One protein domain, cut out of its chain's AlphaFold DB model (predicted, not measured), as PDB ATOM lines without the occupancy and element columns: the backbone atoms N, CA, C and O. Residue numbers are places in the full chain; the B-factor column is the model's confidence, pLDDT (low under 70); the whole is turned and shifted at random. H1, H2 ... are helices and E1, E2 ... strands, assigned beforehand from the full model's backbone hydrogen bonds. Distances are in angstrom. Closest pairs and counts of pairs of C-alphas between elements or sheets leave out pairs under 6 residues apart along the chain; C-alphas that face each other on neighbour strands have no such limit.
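This is residues 21 to 60 of the 73 residues of a protein of Spirochaetae bacterium HGW-Spirochaetae-2 (UniProt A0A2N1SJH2). A small elongated body has the hairpin of strands E2 and E3 along one long side and the single strand E1 along the other, with H1, a helix of 4 residues, making a triangle with E1 and E2. E3 is on the far side of E2 from H1, and the loops of residues 25 to 33 and 42 to 46 lie toward opposite ends of the long axis. The printed part has 40 residues, with one named helix and three named strands in the order E1, H1, E2, E3; E2 and E3 form an antiparallel sheet of two strands. The class is mixed, helices and strands, though under half of the residues, 16 of 40, are in named elements. The whole is compact, with a radius of gyration of the C-alphas of 9.7 A and spans of 28 by 16 by 11 A.

Strand E1, residues 21 to 24, pairs with no named strand. Helix H1, residues 34 to 37, has 4 pairs of C-alphas within 8 A of E1, the closest being those of Val 24 and Val 36, 5.1 A apart. H1 is too short for any O i to N i+4 pair, but its one O i to N i+3 pair is within hydrogen-bond range. Strand E2, residues 47 to 50, has 5 such C-alpha pairs with H1, the closest being Cys 35 and Cys 50 at 5.3 A. Between E1 and E2 there is 1 pair, the C-alphas of Phe 23 and Ile 48, 7.7 A apart. Strand E3, residues 55 to 58, forms a hairpin with E2, antiparallel at 176 degrees between their directions. C-alphas 47 and 58 face each other at 4.2 A; N 48 and O 57 are within hydrogen-bond range at 2.8 A, as are N 55 and O 50 at 3.1 A. E3 is apart from E1 and from H1.

E1 runs from C-alpha 21 at (-37.541, 33.783, 36.474) to C-alpha 24, 10.5 A. H1, from Ile 34 to Ser 37, spans 5.0 A, beginning at C-alpha 34 at (-29.161, 20.928, 44.751). E2, from Trp 47 to Cys 50, spans 10.4 A. E3, from Ile 55, spans 10.2 A and ends with C-alpha 58 at (-42.069, 23.536, 37.230).

The two C-alphas farthest apart are those of Pro 31 and Glu 60, at 28.1 A. The printed part has no cut. The link from E2 to E3 is tight, with 4 residues; those from E1 to H1 and from H1 to E2 are short, with 9 residues each. The mean pLDDT of the printed part is 85.3, and no printed residue is under 70.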
ATOM      1  N   GLU A  21     -38.401  34.921  36.156       82.12
ATOM      2  CA  GLU A  21     -37.541  33.783  36.474       82.12
ATOM      3  C   GLU A  21     -37.791  33.297  37.907       82.12
ATOM      4  O   GLU A  21     -38.054  34.106  38.801       82.12
ATOM      5  N   ALA A  22     -37.690  31.987  38.128       85.94
ATOM      6  CA  ALA A  22     -37.805  31.356  39.440       85.94
ATOM      7  C   ALA A  22     -36.475  30.730  39.865       85.94
ATOM      8  O   ALA A  22     -35.792  30.112  39.051       85.94
ATOM      9  N   PHE A  23     -36.108  30.885  41.136       88.06
ATOM     10  CA  PHE A  23     -34.927  30.253  41.727       88.06
ATOM     11  C   PHE A  23     -35.060  30.130  43.249       88.06
ATOM     12  O   PHE A  23     -35.916  30.765  43.869       88.06
ATOM     13  N   VAL A  24     -34.211  29.298  43.853       87.38
ATOM     14  CA  VAL A  24     -34.092  29.179  45.312       87.38
ATOM     15  C   VAL A  24     -32.896  30.009  45.763       87.38
ATOM     16  O   VAL A  24     -31.775  29.729  45.347       87.38
ATOM     17  N   GLU A  25     -33.141  31.031  46.584       85.19
ATOM     18  CA  GLU A  25     -32.087  31.926  47.086       85.19
ATOM     19  C   GLU A  25     -31.176  31.210  48.077       85.19
ATOM     20  O   GLU A  25     -29.953  31.270  47.964       85.19
ATOM     21  N   ASP A  26     -31.782  30.498  49.027       81.88
ATOM     22  CA  ASP A  26     -31.060  29.692  49.998       81.88
ATOM     23  C   ASP A  26     -31.926  28.543  50.530       81.88
ATOM     24  O   ASP A  26     -33.159  28.581  50.506       81.88
ATOM     25  N   CYS A  27     -31.269  27.479  50.987       78.88
ATOM     26  CA  CYS A  27     -31.913  26.348  51.641       78.88
ATOM     27  C   CYS A  27     -30.951  25.701  52.643       78.88
ATOM     28  O   CYS A  27     -30.132  24.857  52.272       78.88
ATOM     29  N   ASP A  28     -31.100  26.040  53.921       78.56
ATOM     30  CA  ASP A  28     -30.290  25.460  55.001       78.56
ATOM     31  C   ASP A  28     -30.612  23.986  55.274       78.56
ATOM     32  O   ASP A  28     -29.736  23.197  55.620       78.56
ATOM     33  N   CYS A  29     -31.868  23.576  55.069       75.81
ATOM     34  CA  CYS A  29     -32.311  22.190  55.273       75.81
ATOM     35  C   CYS A  29     -31.807  21.227  54.170       75.81
ATOM     36  O   CYS A  29     -32.011  20.016  54.238       75.81
ATOM     37  N   CYS A  30     -31.130  21.751  53.142       77.06
ATOM     38  CA  CYS A  30     -30.648  21.000  51.991       77.06
ATOM     39  C   CYS A  30     -29.133  20.730  52.096       77.06
ATOM     40  O   CYS A  30     -28.350  21.590  51.693       77.06
ATOM     41  N   PRO A  31     -28.671  19.535  52.516       81.69
ATOM     42  CA  PRO A  31     -27.238  19.270  52.703       81.69
ATOM     43  C   PRO A  31     -26.432  19.362  51.401       81.69
ATOM     44  O   PRO A  31     -25.276  19.766  51.407       81.69
ATOM     45  N   LEU A  32     -27.057  19.012  50.274       85.38
ATOM     46  CA  LEU A  32     -26.431  19.056  48.951       85.38
ATOM     47  C   LEU A  32     -26.681  20.378  48.210       85.38
ATOM     48  O   LEU A  32     -26.150  20.559  47.120       85.38
ATOM     49  N   LYS A  33     -27.539  21.262  48.744       86.75
ATOM     50  CA  LYS A  33     -27.983  22.517  48.105       86.75
ATOM     51  C   LYS A  33     -28.342  22.391  46.605       86.75
ATOM     52  O   LYS A  33     -28.228  23.359  45.860       86.75
ATOM     53  N   ILE A  34     -28.844  21.223  46.167       88.19
ATOM     54  CA  ILE A  34     -29.161  20.928  44.751       88.19
ATOM     55  C   ILE A  34     -30.124  21.969  44.169       88.19
ATOM     56  O   ILE A  34     -29.884  22.498  43.087       88.19
ATOM     57  N   CYS A  35     -31.175  22.319  44.915       88.94
ATOM     58  CA  CYS A  35     -32.162  23.312  44.498       88.94
ATOM     59  C   CYS A  35     -31.576  24.719  44.296       88.94
ATOM     60  O   CYS A  35     -32.045  25.438  43.422       88.94
ATOM     61  N   VAL A  36     -30.544  25.089  45.061       89.25
ATOM     62  CA  VAL A  36     -29.813  26.355  44.897       89.25
ATOM     63  C   VAL A  36     -28.886  26.262  43.683       89.25
ATOM     64  O   VAL A  36     -28.860  27.167  42.854       89.25
ATOM     65  N   SER A  37     -28.177  25.137  43.513       90.00
ATOM     66  CA  SER A  37     -27.266  24.928  42.374       90.00
ATOM     67  C   SER A  37     -27.963  24.867  41.012       90.00
ATOM     68  O   SER A  37     -27.336  25.161  40.001       90.00
ATOM     69  N   MET A  38     -29.255  24.520  40.978       90.69
ATOM     70  CA  MET A  38     -30.067  24.531  39.754       90.69
ATOM     71  C   MET A  38     -30.236  25.942  39.171       90.69
ATOM     72  O   MET A  38     -30.468  26.082  37.973       90.69
ATOM     73  N   GLY A  39     -30.085  26.984  39.994       89.75
ATOM     74  CA  GLY A  39     -30.112  28.368  39.541       89.75
ATOM     75  C   GLY A  39     -31.487  28.825  39.052       89.75
ATOM     76  O   GLY A  39     -32.524  28.447  39.595       89.75
ATOM     77  N   ARG A  40     -31.476  29.716  38.057       89.75
ATOM     78  CA  ARG A  40     -32.664  30.416  37.555       89.75
ATOM     79  C   ARG A  40     -33.304  29.641  36.413       89.75
ATOM     80  O   ARG A  40     -32.645  29.327  35.426       89.75
ATOM     81  N   ILE A  41     -34.604  29.396  36.534       88.12
ATOM     82  CA  ILE A  41     -35.442  28.808  35.490       88.12
ATOM     83  C   ILE A  41     -36.431  29.854  34.964       88.12
ATOM     84  O   ILE A  41     -36.978  30.641  35.734       88.12
ATOM     85  N   HIS A  42     -36.668  29.871  33.654       87.00
ATOM     86  CA  HIS A  42     -37.563  30.837  32.994       87.00
ATOM     87  C   HIS A  42     -38.298  30.281  31.764       87.00
ATOM     88  O   HIS A  42     -39.188  30.939  31.227       87.00
ATOM     89  N   ARG A  43     -37.946  29.078  31.297       84.88
ATOM     90  CA  ARG A  43     -38.549  28.421  30.130       84.88
ATOM     91  C   ARG A  43     -39.530  27.341  30.560       84.88
ATOM     92  O   ARG A  43     -39.303  26.635  31.541       84.88
ATOM     93  N   ALA A  44     -40.591  27.175  29.777       85.38
ATOM     94  CA  ALA A  44     -41.529  26.076  29.955       85.38
ATOM     95  C   ALA A  44     -40.806  24.718  29.926       85.38
ATOM     96  O   ALA A  44     -39.903  24.505  29.119       85.38
ATOM     97  N   GLY A  45     -41.194  23.817  30.829       84.31
ATOM     98  CA  GLY A  45     -40.558  22.507  30.991       84.31
ATOM     99  C   GLY A  45     -39.314  22.497  31.887       84.31
ATOM    100  O   GLY A  45     -38.914  21.423  32.331       84.31
ATOM    101  N   GLN A  46     -38.733  23.654  32.228       88.69
ATOM    102  CA  GLN A  46     -37.719  23.715  33.280       88.69
ATOM    103  C   GLN A  46     -38.345  23.495  34.659       88.69
ATOM    104  O   GLN A  46     -39.509  23.835  34.905       88.69
ATOM    105  N   TRP A  47     -37.545  22.945  35.567       90.31
ATOM    106  CA  TRP A  47     -37.979  22.593  36.909       90.31
ATOM    107  C   TRP A  47     -36.846  22.716  37.931       90.31
ATOM    108  O   TRP A  47     -35.668  22.670  37.586       90.31
ATOM    109  N   ILE A  48     -37.225  22.863  39.201       89.75
ATOM    110  CA  ILE A  48     -36.347  22.812  40.373       89.75
ATOM    111  C   ILE A  48     -36.944  21.806  41.360       89.75
ATOM    112  O   ILE A  48     -38.143  21.849  41.647       89.75
ATOM    113  N   ILE A  49     -36.113  20.921  41.916       87.38
ATOM    114  CA  ILE A  49     -36.520  19.997  42.983       87.38
ATOM    115  C   ILE A  49     -35.695  20.217  44.245       87.38
ATOM    116  O   ILE A  49     -34.484  20.425  44.209       87.38
ATOM    117  N   CYS A  50     -36.359  20.086  45.384       84.69
ATOM    118  CA  CYS A  50     -35.727  19.975  46.682       84.69
ATOM    119  C   CYS A  50     -36.281  18.735  47.388       84.69
ATOM    120  O   CYS A  50     -37.315  18.796  48.057       84.69
ATOM    121  N   LEU A  51     -35.575  17.610  47.231       86.88
ATOM    122  CA  LEU A  51     -35.984  16.314  47.779       86.88
ATOM    123  C   LEU A  51     -36.200  16.333  49.304       86.88
ATOM    124  O   LEU A  51     -37.264  15.878  49.720       86.88
ATOM    125  N   PRO A  52     -35.296  16.896  50.140       86.12
ATOM    126  CA  PRO A  52     -35.489  16.891  51.595       86.12
ATOM    127  C   PRO A  52     -36.767  17.610  52.041       86.12
ATOM    128  O   PRO A  52     -37.456  17.146  52.942       86.12
ATOM    129  N   ASN A  53     -37.120  18.704  51.359       79.44
ATOM    130  CA  ASN A  53     -38.309  19.503  51.676       79.44
ATOM    131  C   ASN A  53     -39.559  19.076  50.887       79.44
ATOM    132  O   ASN A  53     -40.605  19.706  51.033       79.44
ATOM    133  N   GLN A  54     -39.464  18.046  50.038       84.31
ATOM    134  CA  GLN A  54     -40.542  17.588  49.150       84.31
ATOM    135  C   GLN A  54     -41.138  18.711  48.277       84.31
ATOM    136  O   GLN A  54     -42.344  18.764  48.036       84.31
ATOM    137  N   ILE A  55     -40.286  19.628  47.808       80.75
ATOM    138  CA  ILE A  55     -40.687  20.741  46.941       80.75
ATOM    139  C   ILE A  55     -40.339  20.388  45.499       80.75
ATOM    140  O   ILE A  55     -39.216  19.974  45.208       80.75
ATOM    141  N   PHE A  56     -41.295  20.605  44.602       85.88
ATOM    142  CA  PHE A  56     -41.114  20.493  43.163       85.88
ATOM    143  C   PHE A  56     -41.755  21.706  42.496       85.88
ATOM    144  O   PHE A  56     -42.924  22.003  42.741       85.88
ATOM    145  N   VAL A  57     -40.975  22.420  41.695       84.75
ATOM    146  CA  VAL A  57     -41.410  23.615  40.974       84.75
ATOM    147  C   VAL A  57     -41.156  23.391  39.503       84.75
ATOM    148  O   VAL A  57     -40.061  22.989  39.130       84.75
ATOM    149  N   TRP A  58     -42.160  23.655  38.677       85.69
ATOM    150  CA  TRP A  58     -42.069  23.536  37.230       85.69
ATOM    151  C   TRP A  58     -42.672  24.779  36.575       85.69
ATOM    152  O   TRP A  58     -43.586  25.399  37.121       85.69
ATOM    153  N   ILE A  59     -42.172  25.148  35.398       84.62
ATOM    154  CA  ILE A  59     -42.756  26.234  34.607       84.62
ATOM    155  C   ILE A  59     -43.762  25.641  33.628       84.62
ATOM    156  O   ILE A  59     -43.394  24.902  32.711       84.62
ATOM    157  N   GLU A  60     -45.039  25.961  33.838       82.12
ATOM    158  CA  GLU A  60     -46.117  25.632  32.904       82.12
ATOM    159  C   GLU A  60     -45.994  26.445  31.613       82.12
ATOM    160  O   GLU A  60     -45.667  27.632  31.615       82.12
TER     161      GLU A  60